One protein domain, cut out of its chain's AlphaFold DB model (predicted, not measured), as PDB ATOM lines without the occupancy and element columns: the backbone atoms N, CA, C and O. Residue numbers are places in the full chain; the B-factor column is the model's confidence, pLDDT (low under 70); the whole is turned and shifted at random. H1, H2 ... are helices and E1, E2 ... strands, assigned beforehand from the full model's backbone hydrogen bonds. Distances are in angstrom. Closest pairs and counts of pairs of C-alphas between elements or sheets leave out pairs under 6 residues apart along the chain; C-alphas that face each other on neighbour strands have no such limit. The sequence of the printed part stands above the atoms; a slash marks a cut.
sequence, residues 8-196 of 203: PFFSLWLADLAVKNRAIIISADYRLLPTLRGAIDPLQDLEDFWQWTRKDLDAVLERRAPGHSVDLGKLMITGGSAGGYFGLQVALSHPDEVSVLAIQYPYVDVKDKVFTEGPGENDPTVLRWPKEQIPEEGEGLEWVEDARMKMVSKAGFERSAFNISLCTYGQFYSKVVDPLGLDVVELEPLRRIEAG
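What this domain is: This is residues 8 to 196 of the 203 residues of the protein "Abhydrolase_3 domain-containing protein" of Massarina eburnea CBS 473.64 (UniProt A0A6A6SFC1). An elongated body has near its middle a two-stranded parallel sheet, E1 and E2, with H4 packed on both strands and H2 crossing H4; H1 and H3 lie toward one end, and at the other end is a cluster in which H5 and H6 pack on H7 and H8 meets H7 at a corner. H9 packs on H4, while residues 16 to 22, of which 16 to 21 belong to H1, stick out. The 189 printed residues hold nine named helices and two named strands, in the order H1 H2 H3 E1 H4 E2 H5 H6 H7 H8 H9; the class is mostly helix. The whole is compact, with a radius of gyration of the C-alphas of 18.2 A and spans of 56 by 35 by 32 A.

How they stand to each other: E1, residues 76 to 80, and E2, residues 100 to 104, are parallel, with 9 degrees between their directions; N 77 and O 100, and N 102 and O 77, are each 2.9 A apart, within hydrogen-bond range. With H4, residues 82 to 93, they form a strand-helix-strand unit, two parallel strands joined through a helix, with a right-handed crossover. The closest C-alphas of H4 and E2 are those of Gly 84 and Ile 103, 5.1 A. Residues 43 to 47 of H2, residues 40 to 55, touch H4 at a steep tilt of 61 degrees, the same way; the closest C-alphas are those of Leu 43 and Phe 86, 7.0 A. H9, residues 189 to 194, touches H4 at 36 degrees, only just steep, with the C-alphas of Gln 89 and Pro 189 closest, 6.3 A. H3, residues 57 to 64, and H2 meet only through their link; H1, residues 12 to 21, touches no helix. The hub is H7, residues 158 to 168. H6, residues 137 to 148, touches it at a steep tilt of 54 degrees, opposite ways, closest at the C-alphas of Gly 140 and Phe 162, 4.9 A. H5, residues 113 to 116, touches H7 at the C-alphas of Phe 115 and Cys 167, 4.8 A. H8, residues 172 to 177, and H7 touch only at the corner, with the C-alphas of Leu 166 and Phe 172 closest, 4.6 A. Every O i to N i+4 pair is within hydrogen-bond range in H1, H3, H4, H6, H8 and H9, against 11 of 12 in H2 and 6 of 7 in H7; H5 is too short for one.

Where its parts are: H1 begins at C-alpha 12, (-7.420, -40.266, -4.919), and H9 ends at C-alpha 194, (15.626, -64.817, -8.350). H2 is 22.6 A long, H4 16.9 A, H6 16.5 A and H7 16.2 A; E1 is 13.8 A and E2 13.1 A.

The domain as a whole: The C-alphas of Gly 67 and Glu 121 are farthest apart, 58.7 A. The printed part has no cut. The links H1 to H2, H3 to E1, H5 to H6 and H8 to H9 are long. Mean pLDDT of the printed part is 95.0, and no printed residue is under 70.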
ATOM      1  N   PRO A   8      -1.147 -35.543   0.775       85.81
ATOM      2  CA  PRO A   8      -0.614 -35.646  -0.588       85.81
ATOM      3  C   PRO A   8      -0.062 -37.024  -0.984       85.81
ATOM      4  O   PRO A   8       0.126 -37.272  -2.169       85.81
ATOM      5  N   PHE A   9       0.209 -37.921  -0.028       81.31
ATOM      6  CA  PHE A   9       0.631 -39.299  -0.314       81.31
ATOM      7  C   PHE A   9      -0.544 -40.274  -0.472       81.31
ATOM      8  O   PHE A   9      -0.338 -41.410  -0.898       81.31
ATOM      9  N   PHE A  10      -1.777 -39.842  -0.193       83.62
ATOM     10  CA  PHE A  10      -2.973 -40.627  -0.478       83.62
ATOM     11  C   PHE A  10      -3.445 -40.354  -1.899       83.62
ATOM     12  O   PHE A  10      -4.007 -39.305  -2.208       83.62
ATOM     13  N   SER A  11      -3.251 -41.331  -2.776       85.81
ATOM     14  CA  SER A  11      -3.785 -41.267  -4.128       85.81
ATOM     15  C   SER A  11      -5.316 -41.283  -4.115       85.81
ATOM     16  O   SER A  11      -5.914 -42.161  -3.494       85.81
ATOM     17  N   LEU A  12      -5.953 -40.372  -4.856       91.12
ATOM     18  CA  LEU A  12      -7.420 -40.266  -4.919       91.12
ATOM     19  C   LEU A  12      -8.093 -41.583  -5.337       91.12
ATOM     20  O   LEU A  12      -9.091 -41.976  -4.740       91.12
ATOM     21  N   TRP A  13      -7.482 -42.328  -6.266       91.94
ATOM     22  CA  TRP A  13      -7.993 -43.634  -6.693       91.94
ATOM     23  C   TRP A  13      -8.100 -44.641  -5.538       91.94
ATOM     24  O   TRP A  13      -8.991 -45.488  -5.551       91.94
ATOM     25  N   LEU A  14      -7.219 -44.556  -4.532       92.31
ATOM     26  CA  LEU A  14      -7.231 -45.446  -3.370       92.31
ATOM     27  C   LEU A  14      -8.415 -45.119  -2.458       92.31
ATOM     28  O   LEU A  14      -9.085 -46.032  -1.980       92.31
ATOM     29  N   ALA A  15      -8.698 -43.830  -2.256       91.62
ATOM     30  CA  ALA A  15      -9.862 -43.384  -1.500       91.62
ATOM     31  C   ALA A  15     -11.167 -43.793  -2.204       91.62
ATOM     32  O   ALA A  15     -12.042 -44.385  -1.572       91.62
ATOM     33  N   ASP A  16     -11.261 -43.577  -3.518       94.81
ATOM     34  CA  ASP A  16     -12.419 -43.986  -4.321       94.81
ATOM     35  C   ASP A  16     -12.633 -45.503  -4.271       94.81
ATOM     36  O   ASP A  16     -13.758 -45.982  -4.098       94.81
ATOM     37  N   LEU A  17     -11.551 -46.282  -4.377       94.62
ATOM     38  CA  LEU A  17     -11.606 -47.736  -4.288       94.62
ATOM     39  C   LEU A  17     -12.043 -48.199  -2.894       94.62
ATOM     40  O   LEU A  17     -12.862 -49.117  -2.795       94.62
ATOM     41  N   ALA A  18     -11.540 -47.562  -1.834       94.56
ATOM     42  CA  ALA A  18     -11.922 -47.872  -0.463       94.56
ATOM     43  C   ALA A  18     -13.413 -47.604  -0.225       94.56
ATOM     44  O   ALA A  18     -14.123 -48.488   0.254       94.56
ATOM     45  N   VAL A  19     -13.925 -46.446  -0.661       95.81
ATOM     46  CA  VAL A  19     -15.356 -46.108  -0.580       95.81
ATOM     47  C   VAL A  19     -16.199 -47.100  -1.383       95.81
ATOM     48  O   VAL A  19     -17.166 -47.657  -0.859       95.81
ATOM     49  N   LYS A  20     -15.809 -47.388  -2.631       97.12
ATOM     50  CA  LYS A  20     -16.534 -48.306  -3.523       97.12
ATOM     51  C   LYS A  20     -16.637 -49.725  -2.959       97.12
ATOM     52  O   LYS A  20     -17.657 -50.381  -3.158       97.12
ATOM     53  N   ASN A  21     -15.601 -50.196  -2.266       95.44
ATOM     54  CA  ASN A  21     -15.535 -51.560  -1.732       95.44
ATOM     55  C   ASN A  21     -15.836 -51.653  -0.231       95.44
ATOM     56  O   ASN A  21     -15.761 -52.748   0.318       95.44
ATOM     57  N   ARG A  22     -16.187 -50.537   0.429       95.38
ATOM     58  CA  ARG A  22     -16.331 -50.453   1.895       95.38
ATOM     59  C   ARG A  22     -15.094 -50.990   2.629       95.38
ATOM     60  O   ARG A  22     -15.215 -51.690   3.630       95.38
ATOM     61  N   ALA A  23     -13.913 -50.701   2.092       95.19
ATOM     62  CA  ALA A  23     -12.650 -51.150   2.655       95.19
ATOM     63  C   ALA A  23     -12.101 -50.134   3.662       95.19
ATOM     64  O   ALA A  23     -12.352 -48.931   3.566       95.19
ATOM     65  N   ILE A  24     -11.314 -50.636   4.609       93.75
ATOM     66  CA  ILE A  24     -10.545 -49.819   5.544       93.75
ATOM     67  C   ILE A  24      -9.130 -49.608   5.005       93.75
ATOM     68  O   ILE A  24      -8.575 -50.482   4.341       93.75
ATOM     69  N   ILE A  25      -8.541 -48.452   5.305       93.25
ATOM     70  CA  ILE A  25      -7.135 -48.168   5.008       93.25
ATOM     71  C   ILE A  25      -6.375 -48.151   6.327       93.25
ATOM     72  O   ILE A  25      -6.757 -47.445   7.261       93.25
ATOM     73  N   ILE A  26      -5.287 -48.912   6.386       93.38
ATOM     74  CA  ILE A  26      -4.382 -48.954   7.532       93.38
ATOM     75  C   ILE A  26      -2.999 -48.599   7.009       93.38
ATOM     76  O   ILE A  26      -2.492 -49.256   6.104       93.38
ATOM     77  N   SER A  27      -2.410 -47.536   7.547       93.06
ATOM     78  CA  SER A  27      -1.125 -47.020   7.084       93.06
ATOM     79  C   SER A  27      -0.118 -47.041   8.226       93.06
ATOM     80  O   SER A  27      -0.358 -46.450   9.277       93.06
ATOM     81  N   ALA A  28       1.013 -47.710   8.011       92.62
ATOM     82  CA  ALA A  28       2.086 -47.818   8.991       92.62
ATOM     83  C   ALA A  28       2.946 -46.543   9.035       92.62
ATOM     84  O   ALA A  28       3.307 -45.997   7.994       92.62
ATOM     85  N   ASP A  29       3.301 -46.096  10.241       94.44
ATOM     86  CA  ASP A  29       4.358 -45.105  10.496       94.44
ATOM     87  C   ASP A  29       5.654 -45.856  10.883       94.44
ATOM     88  O   ASP A  29       6.050 -45.856  12.050       94.44
ATOM     89  N   TYR A  30       6.285 -46.549   9.928       95.44
ATOM     90  CA  TYR A  30       7.569 -47.240  10.148       95.44
ATOM     91  C   TYR A  30       8.740 -46.246  10.260       95.44
ATOM     92  O   TYR A  30       8.629 -45.082   9.859       95.44
ATOM     93  N   ARG A  31       9.874 -46.676  10.828       96.44
ATOM     94  CA  ARG A  31      11.072 -45.833  10.976       96.44
ATOM     95  C   ARG A  31      11.560 -45.306   9.624       96.44
ATOM     96  O   ARG A  31      11.677 -46.038   8.648       96.44
ATOM     97  N   LEU A  32      11.890 -44.022   9.568       95.69
ATOM     98  CA  LEU A  32      12.476 -43.389   8.393       95.69
ATOM     99  C   LEU A  32      13.990 -43.597   8.382       95.69
ATOM    100  O   LEU A  32      14.647 -43.494   9.416       95.69
ATOM    101  N   LEU A  33      14.545 -43.810   7.191       95.75
ATOM    102  CA  LEU A  33      15.988 -43.882   6.982       95.75
ATOM    103  C   LEU A  33      16.653 -42.494   7.082       95.75
ATOM    104  O   LEU A  33      16.002 -41.473   6.807       95.75
ATOM    105  N   PRO A  34      17.946 -42.421   7.449       97.00
ATOM    106  CA  PRO A  34      18.816 -43.536   7.856       97.00
ATOM    107  C   PRO A  34      18.511 -44.072   9.265       97.00
ATOM    108  O   PRO A  34      18.029 -43.343  10.129       97.00
ATOM    109  N   THR A  35      18.854 -45.341   9.501       97.06
ATOM    110  CA  THR A  35      18.862 -45.992  10.824       97.06
ATOM    111  C   THR A  35      20.139 -46.825  11.005       97.06
ATOM    112  O   THR A  35      20.895 -47.028  10.048       97.06
ATOM    113  N   LEU A  36      20.408 -47.296  12.231       96.25
ATOM    114  CA  LEU A  36      21.626 -48.050  12.562       96.25
ATOM    115  C   LEU A  36      21.835 -49.277  11.667       96.25
ATOM    116  O   LEU A  36      22.957 -49.524  11.239       96.25
ATOM    117  N   ARG A  37      20.763 -50.013  11.350       96.69
ATOM    118  CA  ARG A  37      20.821 -51.210  10.492       96.69
ATOM    119  C   ARG A  37      20.296 -50.957   9.077       96.69
ATOM    120  O   ARG A  37      19.971 -51.903   8.365       96.69
ATOM    121  N   GLY A  38      20.174 -49.689   8.684       97.00
ATOM    122  CA  GLY A  38      19.621 -49.296   7.391       97.00
ATOM    123  C   GLY A  38      18.222 -49.858   7.164       97.00
ATOM    124  O   GLY A  38      17.395 -49.896   8.074       97.00
ATOM    125  N   ALA A  39      17.949 -50.331   5.951       97.50
ATOM    126  CA  ALA A  39      16.626 -50.795   5.543       97.50
ATOM    127  C   ALA A  39      16.093 -51.997   6.349       97.50
ATOM    128  O   ALA A  39      14.883 -52.217   6.354       97.50
ATOM    129  N   ILE A  40      16.938 -52.724   7.092       97.69
ATOM    130  CA  ILE A  40      16.500 -53.810   7.987       97.69
ATOM    131  C   ILE A  40      15.544 -53.296   9.071       97.69
ATOM    132  O   ILE A  40      14.571 -53.966   9.407       97.69
ATOM    133  N   ASP A  41      15.797 -52.110   9.627       97.50
ATOM    134  CA  ASP A  41      14.971 -51.551  10.700       97.50
ATOM    135  C   ASP A  41      13.514 -51.280  10.269       97.50
ATOM    136  O   ASP A  41      12.610 -51.820  10.908       97.50
ATOM    137  N   PRO A  42      13.235 -50.509   9.198       97.25
ATOM    138  CA  PRO A  42      11.865 -50.337   8.723       97.25
ATOM    139  C   PRO A  42      11.226 -51.628   8.209       97.25
ATOM    140  O   PRO A  42      10.015 -51.783   8.335       97.25
ATOM    141  N   LEU A  43      12.001 -52.571   7.658       97.94
ATOM    142  CA  LEU A  43      11.466 -53.885   7.286       97.94
ATOM    143  C   LEU A  43      10.984 -54.669   8.512       97.94
ATOM    144  O   LEU A  43       9.911 -55.267   8.457       97.94
ATOM    145  N   GLN A  44      11.717 -54.611   9.626       98.06
ATOM    146  CA  GLN A  44      11.265 -55.191  10.891       98.06
ATOM    147  C   GLN A  44       9.999 -54.500  11.409       98.06
ATOM    148  O   GLN A  44       9.073 -55.183  11.829       98.06
ATOM    149  N   ASP A  45       9.918 -53.166  11.340       98.25
ATOM    150  CA  ASP A  45       8.711 -52.439  11.767       98.25
ATOM    151  C   ASP A  45       7.478 -52.843  10.950       98.25
ATOM    152  O   ASP A  45       6.364 -52.900  11.472       98.25
ATOM    153  N   LEU A  46       7.666 -53.100   9.655       98.06
ATOM    154  CA  LEU A  46       6.602 -53.543   8.763       98.06
ATOM    155  C   LEU A  46       6.175 -54.981   9.038       98.06
ATOM    156  O   LEU A  46       4.985 -55.272   8.934       98.06
ATOM    157  N   GLU A  47       7.105 -55.854   9.423       98.31
ATOM    158  CA  GLU A  47       6.770 -57.196   9.900       98.31
ATOM    159  C   GLU A  47       5.995 -57.130  11.223       98.31
ATOM    160  O   GLU A  47       4.936 -57.739  11.351       98.31
ATOM    161  N   ASP A  48       6.443 -56.317  12.182       98.44
ATOM    162  CA  ASP A  48       5.735 -56.116  13.449       98.44
ATOM    163  C   ASP A  48       4.323 -55.550  13.208       98.44
ATOM    164  O   ASP A  48       3.344 -56.001  13.809       98.44
ATOM    165  N   PHE A  49       4.191 -54.603  12.275       97.75
ATOM    166  CA  PHE A  49       2.903 -54.068  11.840       97.75
ATOM    167  C   PHE A  49       2.031 -55.136  11.167       97.75
ATOM    168  O   PHE A  49       0.832 -55.224  11.445       97.75
ATOM    169  N   TRP A  50       2.614 -55.983  10.318       97.88
ATOM    170  CA  TRP A  50       1.918 -57.100   9.687       97.88
ATOM    171  C   TRP A  50       1.336 -58.054  10.733       97.88
ATOM    172  O   TRP A  50       0.137 -58.348  10.686       97.88
ATOM    173  N   GLN A  51       2.131 -58.451  11.729       98.19
ATOM    174  CA  GLN A  51       1.679 -59.293  12.839       98.19
ATOM    175  C   GLN A  51       0.606 -58.599  13.690       98.19
ATOM    176  O   GLN A  51      -0.418 -59.201  14.022       98.19
ATOM    177  N   TRP A  52       0.780 -57.305  13.977       98.00
ATOM    178  CA  TRP A  52      -0.206 -56.504  14.704       98.00
ATOM    179  C   TRP A  52      -1.573 -56.489  14.005       98.00
ATOM    180  O   TRP A  52      -2.600 -56.662  14.665       98.00
ATOM    181  N   THR A  53      -1.615 -56.368  12.669       96.75
ATOM    182  CA  THR A  53      -2.896 -56.373  11.932       96.75
ATOM    183  C   THR A  53      -3.676 -57.686  12.051       96.75
ATOM    184  O   THR A  53      -4.891 -57.679  11.889       96.75
ATOM    185  N   ARG A  54      -3.007 -58.800  12.366       95.56
ATOM    186  CA  ARG A  54      -3.633 -60.122  12.553       95.56
ATOM    187  C   ARG A  54      -4.042 -60.392  13.989       95.56
ATOM    188  O   ARG A  54      -4.976 -61.148  14.228       95.56
ATOM    189  N   LYS A  55      -3.319 -59.808  14.943       96.69
ATOM    190  CA  LYS A  55      -3.484 -60.101  16.366       96.69
ATOM    191  C   LYS A  55      -4.350 -59.079  17.095       96.69
ATOM    192  O   LYS A  55      -5.175 -59.456  17.920       96.69
ATOM    193  N   ASP A  56      -4.143 -57.797  16.813       97.00
ATOM    194  CA  ASP A  56      -4.604 -56.707  17.679       97.00
ATOM    195  C   ASP A  56      -5.571 -55.739  16.974       97.00
ATOM    196  O   ASP A  56      -6.278 -54.978  17.642       97.00
ATOM    197  N   LEU A  57      -5.636 -55.758  15.638       96.12
ATOM    198  CA  LEU A  57      -6.499 -54.863  14.859       96.12
ATOM    199  C   LEU A  57      -7.983 -55.028  15.192       96.12
ATOM    200  O   LEU A  57      -8.664 -54.020  15.370       96.12
ATOM    201  N   ASP A  58      -8.472 -56.258  15.344       95.38
ATOM    202  CA  ASP A  58      -9.877 -56.514  15.690       95.38
ATOM    203  C   ASP A  58     -10.259 -55.859  17.023       95.38
ATOM    204  O   ASP A  58     -11.300 -55.214  17.134       95.38
ATOM    205  N   ALA A  59      -9.369 -55.907  18.020       96.06
ATOM    206  CA  ALA A  59      -9.583 -55.235  19.301       96.06
ATOM    207  C   ALA A  59      -9.583 -53.699  19.172       96.06
ATOM    208  O   ALA A  59     -10.222 -52.993  19.962       96.06
ATOM    209  N   VAL A  60      -8.861 -53.147  18.191       96.00
ATOM    210  CA  VAL A  60      -8.934 -51.716  17.868       96.00
ATOM    211  C   VAL A  60     -10.245 -51.374  17.169       96.00
ATOM    212  O   VAL A  60     -10.851 -50.367  17.541       96.00
ATOM    213  N   LEU A  61     -10.690 -52.190  16.211       96.12
ATOM    214  CA  LEU A  61     -11.957 -51.998  15.504       96.12
ATOM    215  C   LEU A  61     -13.136 -52.059  16.471       96.12
ATOM    216  O   LEU A  61     -13.918 -51.116  16.504       96.12
ATOM    217  N   GLU A  62     -13.190 -53.051  17.356       96.56
ATOM    218  CA  GLU A  62     -14.258 -53.162  18.355       96.56
ATOM    219  C   GLU A  62     -14.345 -51.910  19.244       96.56
ATOM    220  O   GLU A  62     -15.426 -51.418  19.553       96.56
ATOM    221  N   ARG A  63     -13.198 -51.327  19.613       97.00
ATOM    222  CA  ARG A  63     -13.152 -50.128  20.462       97.00
ATOM    223  C   ARG A  63     -13.456 -48.828  19.712       97.00
ATOM    224  O   ARG A  63     -13.981 -47.890  20.308       97.00
ATOM    225  N   ARG A  64     -13.014 -48.700  18.458       95.31
ATOM    226  CA  ARG A  64     -13.012 -47.424  17.709       95.31
ATOM    227  C   ARG A  64     -14.112 -47.335  16.655       95.31
ATOM    228  O   ARG A  64     -14.520 -46.228  16.321       95.31
ATOM    229  N   ALA A  65     -14.570 -48.471  16.149       94.19
ATOM    230  CA  ALA A  65     -15.617 -48.607  15.147       94.19
ATOM    231  C   ALA A  65     -16.453 -49.880  15.422       94.19
ATOM    232  O   ALA A  65     -16.428 -50.806  14.609       94.19
ATOM    233  N   PRO A  66     -17.197 -49.944  16.548       95.06
ATOM    234  CA  PRO A  66     -17.975 -51.128  16.914       95.06
ATOM    235  C   PRO A  66     -18.867 -51.618  15.767       95.06
ATOM    236  O   PRO A  66     -19.428 -50.815  15.013       95.06
ATOM    237  N   GLY A  67     -18.991 -52.938  15.626       94.12
ATOM    238  CA  GLY A  67     -19.769 -53.565  14.551       94.12
ATOM    239  C   GLY A  67     -19.087 -53.589  13.177       94.12
ATOM    240  O   GLY A  67     -19.709 -54.033  12.212       94.12
ATOM    241  N   HIS A  68     -17.831 -53.141  13.072       93.19
ATOM    242  CA  HIS A  68     -17.012 -53.280  11.867       93.19
ATOM    243  C   HIS A  68     -15.949 -54.363  12.066       93.19
ATOM    244  O   HIS A  68     -15.365 -54.483  13.139       93.19
ATOM    245  N   SER A  69     -15.666 -55.114  11.006       92.44
ATOM    246  CA  SER A  69     -14.595 -56.110  10.953       92.44
ATOM    247  C   SER A  69     -13.827 -55.992   9.640       92.44
ATOM    248  O   SER A  69     -14.278 -55.331   8.697       92.44
ATOM    249  N   VAL A  70     -12.656 -56.621   9.578       93.19
ATOM    250  CA  VAL A  70     -11.836 -56.689   8.367       93.19
ATOM    251  C   VAL A  70     -11.779 -58.121   7.841       93.19
ATOM    252  O   VAL A  70     -11.651 -59.078   8.597       93.19
ATOM    253  N   ASP A  71     -11.865 -58.270   6.522       94.50
ATOM    254  CA  ASP A  71     -11.624 -59.534   5.828       94.50
ATOM    255  C   ASP A  71     -10.175 -59.541   5.320       94.50
ATOM    256  O   ASP A  71      -9.883 -59.019   4.240       94.50
ATOM    257  N   LEU A  72      -9.254 -60.111   6.106       93.50
ATOM    258  CA  LEU A  72      -7.838 -60.218   5.722       93.50
ATOM    259  C   LEU A  72      -7.620 -61.130   4.500       93.50
ATOM    260  O   LEU A  72      -6.571 -61.056   3.870       93.50
ATOM    261  N   GLY A  73      -8.623 -61.919   4.092       93.31
ATOM    262  CA  GLY A  73      -8.609 -62.658   2.829       93.31
ATOM    263  C   GLY A  73      -8.769 -61.768   1.590       93.31
ATOM    264  O   GLY A  73      -8.601 -62.250   0.472       93.31
ATOM    265  N   LYS A  74      -9.080 -60.474   1.765       94.25
ATOM    266  CA  LYS A  74      -9.194 -59.457   0.703       94.25
ATOM    267  C   LYS A  74      -8.231 -58.298   0.939       94.25
ATOM    268  O   LYS A  74      -8.608 -57.127   0.898       94.25
ATOM    269  N   LEU A  75      -6.972 -58.636   1.190       95.75
ATOM    270  CA  LEU A  75      -5.929 -57.673   1.510       95.75
ATOM    271  C   LEU A  75      -5.229 -57.149   0.251       95.75
ATOM    272  O   LEU A  75      -4.718 -57.917  -0.566       95.75
ATOM    273  N   MET A  76      -5.164 -55.823   0.125       95.62
ATOM    274  CA  MET A  76      -4.371 -55.130  -0.888       95.62
ATOM    275  C   MET A  76      -3.231 -54.359  -0.220       95.62
ATOM    276  O   MET A  76      -3.467 -53.626   0.739       95.62
ATOM    277  N   ILE A  77      -2.019 -54.478  -0.763       96.19
ATOM    278  CA  ILE A  77      -0.877 -53.627  -0.410       96.19
ATOM    279  C   ILE A  77      -0.693 -52.581  -1.509       96.19
ATOM    280  O   ILE A  77      -0.741 -52.902  -2.695       96.19
ATOM    281  N   THR A  78      -0.470 -51.329  -1.117       94.75
ATOM    282  CA  THR A  78      -0.209 -50.216  -2.037       94.75
ATOM    283  C   THR A  78       0.876 -49.302  -1.485       94.75
ATOM    284  O   THR A  78       1.018 -49.160  -0.272       94.75
ATOM    285  N   GLY A  79       1.632 -48.665  -2.376       93.19
ATOM    286  CA  GLY A  79       2.703 -47.740  -2.016       93.19
ATOM    287  C   GLY A  79       3.389 -47.149  -3.245       93.19
ATOM    288  O   GLY A  79       3.434 -47.777  -4.301       93.19
ATOM    289  N   GLY A  80       3.911 -45.927  -3.119       92.62
ATOM    290  CA  GLY A  80       4.650 -45.241  -4.183       92.62
ATOM    291  C   GLY A  80       6.142 -45.124  -3.871       92.62
ATOM    292  O   GLY A  80       6.498 -44.940  -2.707       92.62
ATOM    293  N   SER A  81       7.015 -45.201  -4.880       93.81
ATOM    294  CA  SER A  81       8.478 -45.055  -4.722       93.81
ATOM    295  C   SER A  81       9.039 -45.964  -3.612       93.81
ATOM    296  O   SER A  81       8.903 -47.186  -3.703       93.81
ATOM    297  N   ALA A  82       9.622 -45.403  -2.547       93.50
ATOM    298  CA  ALA A  82      10.102 -46.145  -1.380       93.50
ATOM    299  C   ALA A  82       8.980 -46.908  -0.649       93.50
ATOM    300  O   ALA A  82       9.201 -48.004  -0.149       93.50
ATOM    301  N   GLY A  83       7.748 -46.393  -0.631       94.50
ATOM    302  CA  GLY A  83       6.597 -47.155  -0.132       94.50
ATOM    303  C   GLY A  83       6.285 -48.376  -1.006       94.50
ATOM    304  O   GLY A  83       5.839 -49.399  -0.498       94.50
ATOM    305  N   GLY A  84       6.566 -48.295  -2.311       95.50
ATOM    306  CA  GLY A  84       6.470 -49.427  -3.233       95.50
ATOM    307  C   GLY A  84       7.541 -50.492  -2.974       95.50
ATOM    308  O   GLY A  84       7.213 -51.674  -2.976       95.50
ATOM    309  N   TYR A  85       8.778 -50.074  -2.670       97.31
ATOM    310  CA  TYR A  85       9.851 -50.963  -2.190       97.31
ATOM    311  C   TYR A  85       9.393 -51.758  -0.964       97.31
ATOM    312  O   TYR A  85       9.370 -52.986  -0.976       97.31
ATOM    313  N   PHE A  86       8.958 -51.051   0.080       97.38
ATOM    314  CA  PHE A  86       8.536 -51.665   1.334       97.38
ATOM    315  C   PHE A  86       7.291 -52.544   1.174       97.38
ATOM    316  O   PHE A  86       7.247 -53.652   1.706       97.38
ATOM    317  N   GLY A  87       6.303 -52.094   0.395       96.56
ATOM    318  CA  GLY A  87       5.112 -52.883   0.090       96.56
ATOM    319  C   GLY A  87       5.437 -54.183  -0.649       96.56
ATOM    320  O   GLY A  87       4.901 -55.234  -0.299       96.56
ATOM    321  N   LEU A  88       6.353 -54.137  -1.622       97.31
ATOM    322  CA  LEU A  88       6.837 -55.330  -2.318       97.31
ATOM    323  C   LEU A  88       7.571 -56.277  -1.361       97.31
ATOM    324  O   LEU A  88       7.334 -57.477  -1.400       97.31
ATOM    325  N   GLN A  89       8.412 -55.754  -0.467       97.69
ATOM    326  CA  GLN A  89       9.143 -56.576   0.500       97.69
ATOM    327  C   GLN A  89       8.208 -57.341   1.451       97.69
ATOM    328  O   GLN A  89       8.423 -58.533   1.679       97.69
ATOM    329  N   VAL A  90       7.145 -56.697   1.947       97.38
ATOM    330  CA  VAL A  90       6.102 -57.364   2.749       97.38
ATOM    331  C   VAL A  90       5.369 -58.414   1.913       97.38
ATOM    332  O   VAL A  90       5.181 -59.543   2.362       97.38
ATOM    333  N   ALA A  91       5.004 -58.079   0.673       97.19
ATOM    334  CA  ALA A  91       4.310 -59.004  -0.217       97.19
ATOM    335  C   ALA A  91       5.137 -60.254  -0.557       97.19
ATOM    336  O   ALA A  91       4.581 -61.344  -0.629       97.19
ATOM    337  N   LEU A  92       6.454 -60.115  -0.722       97.12
ATOM    338  CA  LEU A  92       7.369 -61.239  -0.946       97.12
ATOM    339  C   LEU A  92       7.538 -62.124   0.298       97.12
ATOM    340  O   LEU A  92       7.863 -63.303   0.163       97.12
ATOM    341  N   SER A  93       7.345 -61.574   1.500       97.19
ATOM    342  CA  SER A  93       7.382 -62.344   2.751       97.19
ATOM    343  C   SER A  93       6.082 -63.105   3.007       97.19
ATOM    344  O   SER A  93       6.123 -64.194   3.571       97.19
ATOM    345  N   HIS A  94       4.945 -62.577   2.537       96.94
ATOM    346  CA  HIS A  94       3.613 -63.141   2.788       96.94
ATOM    347  C   HIS A  94       2.770 -63.302   1.506       96.94
ATOM    348  O   HIS A  94       1.634 -62.820   1.436       96.94
ATOM    349  N   PRO A  95       3.288 -63.975   0.461       95.94
ATOM    350  CA  PRO A  95       2.697 -63.934  -0.880       95.94
ATOM    351  C   PRO A  95       1.325 -64.608  -0.986       95.94
ATOM    352  O   PRO A  95       0.532 -64.254  -1.857       95.94
ATOM    353  N   ASP A  96       1.026 -65.559  -0.101       95.44
ATOM    354  CA  ASP A  96      -0.251 -66.282  -0.090       95.44
ATOM    355  C   ASP A  96      -1.371 -65.523   0.647       95.44
ATOM    356  O   ASP A  96      -2.548 -65.840   0.467       95.44
ATOM    357  N   GLU A  97      -1.020 -64.505   1.437       95.50
ATOM    358  CA  GLU A  97      -1.961 -63.676   2.202       95.50
ATOM    359  C   GLU A  97      -2.297 -62.351   1.502       95.50
ATOM    360  O   GLU A  97      -3.298 -61.705   1.817       95.50
ATOM    361  N   VAL A  98      -1.482 -61.927   0.532       96.38
ATOM    362  CA  VAL A  98      -1.722 -60.707  -0.245       96.38
ATOM    363  C   VAL A  98      -2.570 -61.037  -1.471       96.38
ATOM    364  O   VAL A  98      -2.180 -61.818  -2.336       96.38
ATOM    365  N   SER A  99      -3.744 -60.411  -1.582       94.94
ATOM    366  CA  SER A  99      -4.621 -60.597  -2.744       94.94
ATOM    367  C   SER A  99      -4.205 -59.750  -3.941       94.94
ATOM    368  O   SER A  99      -4.367 -60.198  -5.074       94.94
ATOM    369  N   VAL A 100      -3.737 -58.522  -3.695       95.44
ATOM    370  CA  VAL A 100      -3.359 -57.544  -4.726       95.44
ATOM    371  C   VAL A 100      -2.166 -56.721  -4.245       95.44
ATOM    372  O   VAL A 100      -2.180 -56.215  -3.122       95.44
ATOM    373  N   LEU A 101      -1.166 -56.538  -5.109       95.75
ATOM    374  CA  LEU A 101      -0.068 -55.592  -4.908       95.75
ATOM    375  C   LEU A 101      -0.158 -54.464  -5.944       95.75
ATOM    376  O   LEU A 101       0.184 -54.659  -7.103       95.75
ATOM    377  N   ALA A 102      -0.595 -53.277  -5.521       94.38
ATOM    378  CA  ALA A 102      -0.773 -52.106  -6.380       94.38
ATOM    379  C   ALA A 102       0.269 -51.023  -6.051       94.38
ATOM    380  O   ALA A 102       0.025 -50.132  -5.240       94.38
ATOM    381  N   ILE A 103       1.453 -51.096  -6.661       93.94
ATOM    382  CA  ILE A 103       2.577 -50.186  -6.373       93.94
ATOM    383  C   ILE A 103       2.844 -49.207  -7.521       93.94
ATOM    384  O   ILE A 103       2.722 -49.550  -8.694       93.94
ATOM    385  N   GLN A 104       3.211 -47.970  -7.184       92.88
ATOM    386  CA  GLN A 104       3.400 -46.873  -8.141       92.88
ATOM    387  C   GLN A 104       4.880 -46.492  -8.225       92.88
ATOM    388  O   GLN A 104       5.478 -46.164  -7.198       92.88
ATOM    389  N   TYR A 105       5.462 -46.530  -9.433       92.88
ATOM    390  CA  TYR A 105       6.873 -46.175  -9.697       92.88
ATOM    391  C   TYR A 105       7.841 -46.679  -8.599       92.88
ATOM    392  O   TYR A 105       8.557 -45.884  -7.984       92.88
ATOM    393  N   PRO A 106       7.800 -47.981  -8.259       94.75
ATOM    394  CA  PRO A 106       8.457 -48.493  -7.064       94.75
ATOM    395  C   PRO A 106       9.984 -48.467  -7.187       94.75
ATOM    396  O   PRO A 106      10.545 -48.686  -8.258       94.75
ATOM    397  N   TYR A 107      10.653 -48.258  -6.056       93.56
ATOM    398  CA  TYR A 107      12.101 -48.412  -5.932       93.56
ATOM    399  C   TYR A 107      12.447 -49.907  -5.796       93.56
ATOM    400  O   TYR A 107      12.417 -50.450  -4.700       93.56
ATOM    401  N   VAL A 108      12.661 -50.616  -6.908       92.50
ATOM    402  CA  VAL A 108      12.811 -52.094  -6.900       92.50
ATOM    403  C   VAL A 108      14.244 -52.582  -7.058       92.50
ATOM    404  O   VAL A 108      14.579 -53.627  -6.503       92.50
ATOM    405  N   ASP A 109      15.079 -51.829  -7.774       95.00
ATOM    406  CA  ASP A 109      16.510 -52.089  -7.886       95.00
ATOM    407  C   ASP A 109      17.262 -51.118  -6.977       95.00
ATOM    408  O   ASP A 109      17.454 -49.944  -7.295       95.00
ATOM    409  N   VAL A 110      17.625 -51.609  -5.794       93.19
ATOM    410  CA  VAL A 110      18.298 -50.801  -4.773       93.19
ATOM    411  C   VAL A 110      19.790 -50.615  -5.038       93.19
ATOM    412  O   VAL A 110      20.418 -49.775  -4.397       93.19
ATOM    413  N   LYS A 111      20.348 -51.382  -5.980       94.25
ATOM    414  CA  LYS A 111      21.742 -51.298  -6.427       94.25
ATOM    415  C   LYS A 111      21.857 -50.723  -7.840       94.25
ATOM    416  O   LYS A 111      22.927 -50.815  -8.440       94.25
ATOM    417  N   ASP A 112      20.793 -50.110  -8.362       94.06
ATOM    418  CA  ASP A 112      20.878 -49.356  -9.608       94.06
ATOM    419  C   ASP A 112      21.999 -48.311  -9.496       94.06
ATOM    420  O   ASP A 112      22.196 -47.681  -8.449       94.06
ATOM    421  N   LYS A 113      22.730 -48.126 -10.596       94.19
ATOM    422  CA  LYS A 113      23.888 -47.234 -10.676       94.19
ATOM    423  C   LYS A 113      23.582 -45.824 -10.200       94.19
ATOM    424  O   LYS A 113      24.439 -45.195  -9.589       94.19
ATOM    425  N   VAL A 114      22.357 -45.337 -10.388       91.12
ATOM    426  CA  VAL A 114      21.967 -44.006  -9.911       91.12
ATOM    427  C   VAL A 114      22.068 -43.859  -8.382       91.12
ATOM    428  O   VAL A 114      22.185 -42.740  -7.889       91.12
ATOM    429  N   PHE A 115      22.047 -44.961  -7.622       92.56
ATOM    430  CA  PHE A 115      22.158 -44.974  -6.157       92.56
ATOM    431  C   PHE A 115      23.540 -45.398  -5.640       92.56
ATOM    432  O   PHE A 115      23.867 -45.096  -4.488       92.56
ATOM    433  N   THR A 116      24.332 -46.105  -6.452       95.75
ATOM    434  CA  THR A 116      25.660 -46.633  -6.075       95.75
ATOM    435  C   THR A 116      26.827 -45.878  -6.706       95.75
ATOM    436  O   THR A 116      27.938 -45.931  -6.193       95.75
ATOM    437  N   GLU A 117      26.594 -45.203  -7.827       95.94
ATOM    438  CA  GLU A 117      27.587 -44.434  -8.588       95.94
ATOM    439  C   GLU A 117      27.141 -42.972  -8.771       95.94
ATOM    440  O   GLU A 117      27.981 -42.086  -8.907       95.94
ATOM    441  N   GLY A 118      25.830 -42.716  -8.725       95.12
ATOM    442  CA  GLY A 118      25.226 -41.410  -8.982       95.12
ATOM    443  C   GLY A 118      24.808 -41.212 -10.443       95.12
ATOM    444  O   GLY A 118      25.102 -42.047 -11.302       95.12
ATOM    445  N   PRO A 119      24.055 -40.140 -10.752       94.12
ATOM    446  CA  PRO A 119      23.690 -39.803 -12.122       94.12
ATOM    447  C   PRO A 119      24.931 -39.361 -12.912       94.12
ATOM    448  O   PRO A 119      25.792 -38.652 -12.385       94.12
ATOM    449  N   GLY A 120      25.007 -39.719 -14.196       91.06
ATOM    450  CA  GLY A 120      26.024 -39.174 -15.091       91.06
ATOM    451  C   GLY A 120      25.902 -37.653 -15.251       91.06
ATOM    452  O   GLY A 120      24.872 -37.051 -14.950       91.06
ATOM    453  N   GLU A 121      26.945 -37.011 -15.784       87.69
ATOM    454  CA  GLU A 121      27.016 -35.544 -15.923       87.69
ATOM    455  C   GLU A 121      25.773 -34.938 -16.610       87.69
ATOM    456  O   GLU A 121      25.252 -33.907 -16.173       87.69
ATOM    457  N   ASN A 122      25.262 -35.620 -17.640       90.56
ATOM    458  CA  ASN A 122      24.107 -35.195 -18.437       90.56
ATOM    459  C   ASN A 122      22.790 -35.885 -18.046       90.56
ATOM    460  O   ASN A 122      21.749 -35.587 -18.636       90.56
ATOM    461  N   ASP A 123      22.818 -36.787 -17.065       92.44
ATOM    462  CA  ASP A 123      21.628 -37.503 -16.622       92.44
ATOM    463  C   ASP A 123      20.796 -36.643 -15.658       92.44
ATOM    464  O   ASP A 123      21.325 -35.779 -14.944       92.44
ATOM    465  N   PRO A 124      19.469 -36.851 -15.611       92.12
ATOM    466  CA  PRO A 124      18.650 -36.240 -14.582       92.12
ATOM    467  C   PRO A 124      19.055 -36.768 -13.202       92.12
ATOM    468  O   PRO A 124      19.251 -37.964 -13.000       92.12
ATOM    469  N   THR A 125      19.098 -35.868 -12.229       93.44
ATOM    470  CA  THR A 125      19.236 -36.217 -10.814       93.44
ATOM    471  C   THR A 125      18.033 -37.030 -10.336       93.44
ATOM    472  O   THR A 125      16.941 -36.990 -10.925       93.44
ATOM    473  N   VAL A 126      18.199 -37.752  -9.226       92.38
ATOM    474  CA  VAL A 126      17.084 -38.452  -8.575       92.38
ATOM    475  C   VAL A 126      15.973 -37.441  -8.248       92.38
ATOM    476  O   VAL A 126      16.232 -36.322  -7.809       92.38
ATOM    477  N   LEU A 127      14.723 -37.809  -8.548       91.44
ATOM    478  CA  LEU A 127      13.541 -36.928  -8.479       91.44
ATOM    479  C   LEU A 127      13.625 -35.639  -9.324       91.44
ATOM    480  O   LEU A 127      12.795 -34.749  -9.142       91.44
ATOM    481  N   ARG A 128      14.578 -35.534 -10.262       94.19
ATOM    482  CA  ARG A 128      14.872 -34.305 -11.024       94.19
ATOM    483  C   ARG A 128      15.135 -33.101 -10.110       94.19
ATOM    484  O   ARG A 128      14.735 -31.981 -10.423       94.19
ATOM    485  N   TRP A 129      15.779 -33.341  -8.969       94.81
ATOM    486  CA  TRP A 129      16.149 -32.295  -8.022       94.81
ATOM    487  C   TRP A 129      17.118 -31.277  -8.658       94.81
ATOM    488  O   TRP A 129      18.080 -31.699  -9.308       94.81
ATOM    489  N   PRO A 130      16.922 -29.958  -8.487       94.75
ATOM    490  CA  PRO A 130      17.826 -28.954  -9.054       94.75
ATOM    491  C   PRO A 130      19.251 -29.122  -8.520       94.75
ATOM    492  O   PRO A 130      19.430 -29.160  -7.303       94.75
ATOM    493  N   LYS A 131      20.252 -29.211  -9.407       92.38
ATOM    494  CA  LYS A 131      21.652 -29.492  -9.034       92.38
ATOM    495  C   LYS A 131      22.205 -28.456  -8.054       92.38
ATOM    496  O   LYS A 131      22.899 -28.812  -7.115       92.38
ATOM    497  N   GLU A 132      21.817 -27.196  -8.217       93.88
ATOM    498  CA  GLU A 132      22.249 -26.066  -7.386       93.88
ATOM    499  C   GLU A 132      21.664 -26.105  -5.962       93.88
ATOM    500  O   GLU A 132      22.057 -25.315  -5.110       93.88
ATOM    501  N   GLN A 133      20.692 -26.991  -5.709       95.06
ATOM    502  CA  GLN A 133      20.050 -27.193  -4.407       95.06
ATOM    503  C   GLN A 133      20.462 -28.513  -3.745       95.06
ATOM    504  O   GLN A 133      19.866 -28.894  -2.734       95.06
ATOM    505  N   ILE A 134      21.408 -29.249  -4.333       96.31
ATOM    506  CA  ILE A 134      21.910 -30.503  -3.774       96.31
ATOM    507  C   ILE A 134      23.057 -30.163  -2.814       96.31
ATOM    508  O   ILE A 134      24.032 -29.561  -3.259       96.31
ATOM    509  N   PRO A 135      22.958 -30.531  -1.521       97.69
ATOM    510  CA  PRO A 135      24.061 -30.392  -0.573       97.69
ATOM    511  C   PRO A 135      25.327 -31.094  -1.064       97.69
ATOM    512  O   PRO A 135      25.242 -32.143  -1.712       97.69
ATOM    513  N   GLU A 136      26.490 -30.565  -0.701       98.00
ATOM    514  CA  GLU A 136      27.779 -31.179  -1.026       98.00
ATOM    515  C   GLU A 136      27.906 -32.571  -0.383       98.00
ATOM    516  O   GLU A 136      27.247 -32.874   0.616       98.00
ATOM    517  N   GLU A 137      28.771 -33.435  -0.930       97.50
ATOM    518  CA  GLU A 137      28.911 -34.824  -0.454       97.50
ATOM    519  C   GLU A 137      29.183 -34.889   1.057       97.50
ATOM    520  O   GLU A 137      28.552 -35.661   1.781       97.50
ATOM    521  N   GLY A 138      30.082 -34.029   1.549       98.31
ATOM    522  CA  GLY A 138      30.435 -33.954   2.966       98.31
ATOM    523  C   GLY A 138      29.251 -33.598   3.867       98.31
ATOM    524  O   GLY A 138      29.116 -34.181   4.939       98.31
ATOM    525  N   GLU A 139      28.357 -32.712   3.418       98.12
ATOM    526  CA  GLU A 139      27.151 -32.334   4.166       98.12
ATOM    527  C   GLU A 139      26.149 -33.495   4.218       98.12
ATOM    528  O   GLU A 139      25.539 -33.752   5.256       98.12
ATOM    529  N   GLY A 140      26.001 -34.236   3.112       97.94
ATOM    530  CA  GLY A 140      25.195 -35.457   3.065       97.94
ATOM    531  C   GLY A 140      25.719 -36.544   4.009       97.94
ATOM    532  O   GLY A 140      24.934 -37.178   4.723       97.94
ATOM    533  N   LEU A 141      27.040 -36.735   4.045       98.44
ATOM    534  CA  LEU A 141      27.709 -37.695   4.925       98.44
ATOM    535  C   LEU A 141      27.644 -37.285   6.404       98.44
ATOM    536  O   LEU A 141      27.421 -38.130   7.265       98.44
ATOM    537  N   GLU A 142      27.789 -36.004   6.728       98.25
ATOM    538  CA  GLU A 142      27.611 -35.532   8.105       98.25
ATOM    539  C   GLU A 142      26.154 -35.705   8.559       98.25
ATOM    540  O   GLU A 142      25.886 -36.235   9.643       98.25
ATOM    541  N   TRP A 143      25.200 -35.338   7.695       97.56
ATOM    542  CA  TRP A 143      23.779 -35.500   7.975       97.56
ATOM    543  C   TRP A 143      23.400 -36.959   8.221       97.56
ATOM    544  O   TRP A 143      22.638 -37.231   9.151       97.56
ATOM    545  N   VAL A 144      23.894 -37.904   7.409       97.56
ATOM    546  CA  VAL A 144      23.496 -39.312   7.551       97.56
ATOM    547  C   VAL A 144      23.961 -39.883   8.886       97.56
ATOM    548  O   VAL A 144      23.197 -40.610   9.519       97.56
ATOM    549  N   GLU A 145      25.153 -39.508   9.354       96.75
ATOM    550  CA  GLU A 145      25.686 -39.962  10.638       96.75
ATOM    551  C   GLU A 145      24.907 -39.380  11.829       96.75
ATOM    552  O   GLU A 145      24.523 -40.132  12.727       96.75
ATOM    553  N   ASP A 146      24.562 -38.085  11.820       96.12
ATOM    554  CA  ASP A 146      23.715 -37.492  12.871       96.12
ATOM    555  C   ASP A 146      22.280 -38.048  12.843       96.12
ATOM    556  O   ASP A 146      21.711 -38.422  13.876       96.12
ATOM    557  N   ALA A 147      21.676 -38.135  11.655       95.62
ATOM    558  CA  ALA A 147      20.294 -38.571  11.495       95.62
ATOM    559  C   ALA A 147      20.099 -40.038  11.897       95.62
ATOM    560  O   ALA A 147      19.051 -40.375  12.451       95.62
ATOM    561  N   ARG A 148      21.100 -40.901  11.668       95.12
ATOM    562  CA  ARG A 148      21.049 -42.332  12.005       95.12
ATOM    563  C   ARG A 148      20.892 -42.588  13.500       95.12
ATOM    564  O   ARG A 148      20.292 -43.588  13.898       95.12
ATOM    565  N   MET A 149      21.398 -41.675  14.325       94.19
ATOM    566  CA  MET A 149      21.317 -41.764  15.783       94.19
ATOM    567  C   MET A 149      19.923 -41.419  16.325       94.19
ATOM    568  O   MET A 149      19.656 -41.611  17.512       94.19
ATOM    569  N   LYS A 150      19.016 -40.917  15.475       92.94
ATOM    570  CA  LYS A 150      17.685 -40.438  15.860       92.94
ATOM    571  C   LYS A 150      16.605 -41.297  15.213       92.94
ATOM    572  O   LYS A 150      16.322 -41.193  14.023       92.94
ATOM    573  N   MET A 151      15.935 -42.105  16.031       92.75
ATOM    574  CA  MET A 151      14.789 -42.890  15.582       92.75
ATOM    575  C   MET A 151      13.577 -41.983  15.356       92.75
ATOM    576  O   MET A 151      13.012 -41.442  16.307       92.75
ATOM    577  N   VAL A 152      13.156 -41.837  14.101       94.31
ATOM    578  CA  VAL A 152      11.980 -41.041  13.736       94.31
ATOM    579  C   VAL A 152      11.097 -41.814  12.766       94.31
ATOM    580  O   VAL A 152      11.599 -42.457  11.855       94.31
ATOM    581  N   SER A 153       9.780 -41.727  12.930       93.38
ATOM    582  CA  SER A 153       8.793 -42.199  11.943       93.38
ATOM    583  C   SER A 153       8.064 -41.043  11.250       93.38
ATOM    584  O   SER A 153       7.182 -41.256  10.426       93.38
ATOM    585  N   LYS A 154       8.410 -39.792  11.595       92.12
ATOM    586  CA  LYS A 154       7.830 -38.553  11.051       92.12
ATOM    587  C   LYS A 154       8.909 -37.470  10.997       92.12
ATOM    588  O   LYS A 154       9.543 -37.196  12.010       92.12
ATOM    589  N   ALA A 155       9.095 -36.836   9.843       90.56
ATOM    590  CA  ALA A 155      10.057 -35.747   9.614       90.56
ATOM    591  C   ALA A 155       9.584 -34.800   8.493       90.56
ATOM    592  O   ALA A 155       8.558 -35.064   7.883       90.56
ATOM    593  N   GLY A 156      10.219 -33.668   8.206       89.31
ATOM    594  CA  GLY A 156       9.807 -32.831   7.071       89.31
ATOM    595  C   GLY A 156      10.507 -33.217   5.757       89.31
ATOM    596  O   GLY A 156      11.206 -34.230   5.672       89.31
ATOM    597  N   PHE A 157      10.278 -32.427   4.699       86.88
ATOM    598  CA  PHE A 157      10.923 -32.621   3.389       86.88
ATOM    599  C   PHE A 157      12.412 -32.252   3.389       86.88
ATOM    600  O   PHE A 157      13.094 -32.613   2.434       86.88
ATOM    601  N   GLU A 158      12.934 -31.598   4.432       89.19
ATOM    602  CA  GLU A 158      14.344 -31.196   4.537       89.19
ATOM    603  C   GLU A 158      15.311 -32.375   4.372       89.19
ATOM    604  O   GLU A 158      16.376 -32.225   3.783       89.19
ATOM    605  N   ARG A 159      14.905 -33.580   4.795       92.12
ATOM    606  CA  ARG A 159      15.698 -34.811   4.627       92.12
ATOM    607  C   ARG A 159      15.890 -35.197   3.160       92.12
ATOM    608  O   ARG A 159      16.825 -35.928   2.848       92.12
ATOM    609  N   SER A 160      15.001 -34.762   2.267       92.25
ATOM    610  CA  SER A 160      15.031 -35.163   0.856       92.25
ATOM    611  C   SER A 160      16.314 -34.681   0.196       92.25
ATOM    612  O   SER A 160      16.986 -35.484  -0.434       92.25
ATOM    613  N   ALA A 161      16.708 -33.424   0.423       94.50
ATOM    614  CA  ALA A 161      17.915 -32.849  -0.168       94.50
ATOM    615  C   ALA A 161      19.174 -33.657   0.191       94.50
ATOM    616  O   ALA A 161      19.970 -33.972  -0.687       94.50
ATOM    617  N   PHE A 162      19.310 -34.087   1.448       96.62
ATOM    618  CA  PHE A 162      20.447 -34.903   1.881       96.62
ATOM    619  C   PHE A 162      20.417 -36.327   1.317       96.62
ATOM    620  O   PHE A 162      21.448 -36.837   0.896       96.62
ATOM    621  N   ASN A 163      19.244 -36.965   1.230       95.19
ATOM    622  CA  ASN A 163      19.141 -38.262   0.552       95.19
ATOM    623  C   ASN A 163      19.494 -38.141  -0.938       95.19
ATOM    624  O   ASN A 163      20.195 -38.996  -1.466       95.19
ATOM    625  N   ILE A 164      19.057 -37.068  -1.603       96.25
ATOM    626  CA  ILE A 164      19.415 -36.784  -2.996       96.25
ATOM    627  C   ILE A 164      20.914 -36.506  -3.144       96.25
ATOM    628  O   ILE A 164      21.501 -36.982  -4.111       96.25
ATOM    629  N   SER A 165      21.542 -35.800  -2.199       97.69
ATOM    630  CA  SER A 165      23.003 -35.636  -2.152       97.69
ATOM    631  C   SER A 165      23.693 -36.999  -2.106       97.69
ATOM    632  O   SER A 165      24.484 -37.319  -2.990       97.69
ATOM    633  N   LEU A 166      23.290 -37.876  -1.184       97.81
ATOM    634  CA  LEU A 166      23.854 -39.224  -1.088       97.81
ATOM    635  C   LEU A 166      23.630 -40.052  -2.361       97.81
ATOM    636  O   LEU A 166      24.521 -40.802  -2.743       97.81
ATOM    637  N   CYS A 167      22.489 -39.923  -3.047       96.88
ATOM    638  CA  CYS A 167      22.310 -40.554  -4.360       96.88
ATOM    639  C   CYS A 167      23.275 -39.964  -5.391       96.88
ATOM    640  O   CYS A 167      23.928 -40.701  -6.114       96.88
ATOM    641  N   THR A 168      23.380 -38.634  -5.435       96.75
ATOM    642  CA  THR A 168      24.184 -37.894  -6.417       96.75
ATOM    643  C   THR A 168      25.655 -38.285  -6.362       96.75
ATOM    644  O   THR A 168      26.290 -38.397  -7.404       96.75
ATOM    645  N   TYR A 169      26.167 -38.551  -5.162       97.12
ATOM    646  CA  TYR A 169      27.556 -38.947  -4.936       97.12
ATOM    647  C   TYR A 169      27.751 -40.467  -4.783       97.12
ATOM    648  O   TYR A 169      28.794 -40.909  -4.315       97.12
ATOM    649  N   GLY A 170      26.753 -41.290  -5.137       96.75
ATOM    650  CA  GLY A 170      26.865 -42.756  -5.087       96.75
ATOM    651  C   GLY A 170      26.984 -43.351  -3.675       96.75
ATOM    652  O   GLY A 170      27.374 -44.501  -3.495       96.75
ATOM    653  N   GLN A 171      26.637 -42.583  -2.643       97.75
ATOM    654  CA  GLN A 171      26.716 -42.984  -1.236       97.75
ATOM    655  C   GLN A 171      25.399 -43.572  -0.707       97.75
ATOM    656  O   GLN A 171      25.362 -44.123   0.393       97.75
ATOM    657  N   PHE A 172      24.290 -43.456  -1.444       97.25
ATOM    658  CA  PHE A 172      22.963 -43.775  -0.911       97.25
ATOM    659  C   PHE A 172      22.835 -45.232  -0.468       97.25
ATOM    660  O   PHE A 172      22.426 -45.493   0.662       97.25
ATOM    661  N   TYR A 173      23.219 -46.194  -1.310       97.00
ATOM    662  CA  TYR A 173      23.091 -47.603  -0.937       97.00
ATOM    663  C   TYR A 173      23.953 -47.945   0.288       97.00
ATOM    664  O   TYR A 173      23.437 -48.423   1.298       97.00
ATOM    665  N   SER A 174      25.248 -47.627   0.230       96.94
ATOM    666  CA  SER A 174      26.234 -48.007   1.248       96.94
ATOM    667  C   SER A 174      26.109 -47.232   2.558       96.94
ATOM    668  O   SER A 174      26.638 -47.676   3.572       96.94
ATOM    669  N   LYS A 175      25.447 -46.068   2.568       97.69
ATOM    670  CA  LYS A 175      25.243 -45.269   3.785       97.69
ATOM    671  C   LYS A 175      23.813 -45.327   4.299       97.69
ATOM    672  O   LYS A 175      23.606 -45.210   5.502       97.69
ATOM    673  N   VAL A 176      22.810 -45.510   3.451       97.06
ATOM    674  CA  VAL A 176      21.400 -45.401   3.863       97.06
ATOM    675  C   VAL A 176      20.718 -46.764   3.891       97.06
ATOM    676  O   VAL A 176      20.056 -47.086   4.878       97.06
ATOM    677  N   VAL A 177      20.892 -47.569   2.839       97.38
ATOM    678  CA  VAL A 177      20.190 -48.852   2.674       97.38
ATOM    679  C   VAL A 177      20.891 -49.980   3.431       97.38
ATOM    680  O   VAL A 177      20.250 -50.623   4.258       97.38
ATOM    681  N   ASP A 178      22.190 -50.178   3.199       97.62
ATOM    682  CA  ASP A 178      23.018 -51.208   3.840       97.62
ATOM    683  C   ASP A 178      24.295 -50.599   4.463       97.62
ATOM    684  O   ASP A 178      25.408 -50.820   3.984       97.62
ATOM    685  N   PRO A 179      24.157 -49.807   5.544       97.44
ATOM    686  CA  PRO A 179      25.282 -49.146   6.211       97.44
ATOM    687  C   PRO A 179      26.268 -50.103   6.882       97.44
ATOM    688  O   PRO A 179      27.365 -49.694   7.254       97.44
ATOM    689  N   LEU A 180      25.863 -51.357   7.081       97.31
ATOM    690  CA  LEU A 180      26.665 -52.386   7.732       97.31
ATOM    691  C   LEU A 180      27.351 -53.314   6.717       97.31
ATOM    692  O   LEU A 180      28.129 -54.169   7.133       97.31
ATOM    693  N   GLY A 181      27.086 -53.141   5.415       96.50
ATOM    694  CA  GLY A 181      27.662 -53.960   4.347       96.50
ATOM    695  C   GLY A 181      27.323 -55.441   4.492       96.50
ATOM    696  O   GLY A 181      28.192 -56.290   4.307       96.50
ATOM    697  N   LEU A 182      26.091 -55.748   4.902       95.75
ATOM    698  CA  LEU A 182      25.652 -57.117   5.162       95.75
ATOM    699  C   LEU A 182      25.404 -57.903   3.868       95.75
ATOM    700  O   LEU A 182      25.504 -59.127   3.895       95.75
ATOM    701  N   ASP A 183      25.072 -57.217   2.766       94.56
ATOM    702  CA  ASP A 183      24.806 -57.803   1.442       94.56
ATOM    703  C   ASP A 183      23.781 -58.956   1.461       94.56
ATOM    704  O   ASP A 183      23.920 -59.992   0.800       94.56
ATOM    705  N   VAL A 184      22.726 -58.787   2.259       95.19
ATOM    706  CA  VAL A 184      21.698 -59.813   2.458       95.19
ATOM    707  C   VAL A 184      20.602 -59.727   1.397       95.19
ATOM    708  O   VAL A 184      20.184 -58.643   0.983       95.19
ATOM    709  N   VAL A 185      20.101 -60.892   0.975       95.19
ATOM    710  CA  VAL A 185      19.087 -61.011  -0.087       95.19
ATOM    711  C   VAL A 185      17.791 -60.279   0.269       95.19
ATOM    712  O   VAL A 185      17.109 -59.756  -0.604       95.19
ATOM    713  N   GLU A 186      17.469 -60.184   1.556       93.75
ATOM    714  CA  GLU A 186      16.259 -59.570   2.093       93.75
ATOM    715  C   GLU A 186      16.147 -58.078   1.772       93.75
ATOM    716  O   GLU A 186      15.035 -57.553   1.754       93.75
ATOM    717  N   LEU A 187      17.256 -57.391   1.482       96.44
ATOM    718  CA  LEU A 187      17.248 -55.974   1.104       96.44
ATOM    719  C   LEU A 187      16.946 -55.743  -0.381       96.44
ATOM    720  O   LEU A 187      16.685 -54.612  -0.784       96.44
ATOM    721  N   GLU A 188      16.957 -56.792  -1.200       96.69
ATOM    722  CA  GLU A 188      16.947 -56.678  -2.658       96.69
ATOM    723  C   GLU A 188      15.767 -57.460  -3.257       96.69
ATOM    724  O   GLU A 188      15.870 -58.673  -3.464       96.69
ATOM    725  N   PRO A 189      14.638 -56.795  -3.578       96.25
ATOM    726  CA  PRO A 189      13.436 -57.469  -4.062       96.25
ATOM    727  C   PRO A 189      13.684 -58.357  -5.285       96.25
ATOM    728  O   PRO A 189      13.153 -59.464  -5.358       96.25
ATOM    729  N   LEU A 190      14.525 -57.901  -6.220       95.75
ATOM    730  CA  LEU A 190      14.869 -58.661  -7.421       95.75
ATOM    731  C   LEU A 190      15.655 -59.936  -7.082       95.75
ATOM    732  O   LEU A 190      15.266 -61.013  -7.530       95.75
ATOM    733  N   ARG A 191      16.663 -59.858  -6.198       96.44
ATOM    734  CA  ARG A 191      17.407 -61.047  -5.744       96.44
ATOM    735  C   ARG A 191      16.519 -62.024  -4.973       96.44
ATOM    736  O   ARG A 191      16.702 -63.231  -5.096       96.44
ATOM    737  N   ARG A 192      15.535 -61.544  -4.198       97.50
ATOM    738  CA  ARG A 192      14.549 -62.427  -3.540       97.50
ATOM    739  C   ARG A 192      13.739 -63.216  -4.566       97.50
ATOM    740  O   ARG A 192      13.542 -64.414  -4.383       97.50
ATOM    741  N   ILE A 193      13.278 -62.560  -5.633       95.75
ATOM    742  CA  ILE A 193      12.524 -63.207  -6.718       95.75
ATOM    743  C   ILE A 193      13.403 -64.236  -7.438       95.75
ATOM    744  O   ILE A 193      12.969 -65.369  -7.640       95.75
ATOM    745  N   GLU A 194      14.650 -63.888  -7.760       95.94
ATOM    746  CA  GLU A 194      15.626 -64.817  -8.350       95.94
ATOM    747  C   GLU A 194      15.908 -66.023  -7.441       95.94
ATOM    748  O   GLU A 194      16.038 -67.149  -7.922       95.94
ATOM    749  N   ALA A 195      15.923 -65.811  -6.122       96.50
ATOM    750  CA  ALA A 195      16.047 -66.862  -5.113       96.50
ATOM    751  C   ALA A 195      14.758 -67.689  -4.906       96.50
ATOM    752  O   ALA A 195      14.732 -68.589  -4.067       96.50
ATOM    753  N   GLY A 196      13.690 -67.419  -5.667       96.12
ATOM    754  CA  GLY A 196      12.453 -68.200  -5.669       96.12
ATOM    755  C   GLY A 196      11.321 -67.641  -4.804       96.12
ATOM    756  O   GLY A 196      10.322 -68.339  -4.601       96.12
TER     757      GLY A 196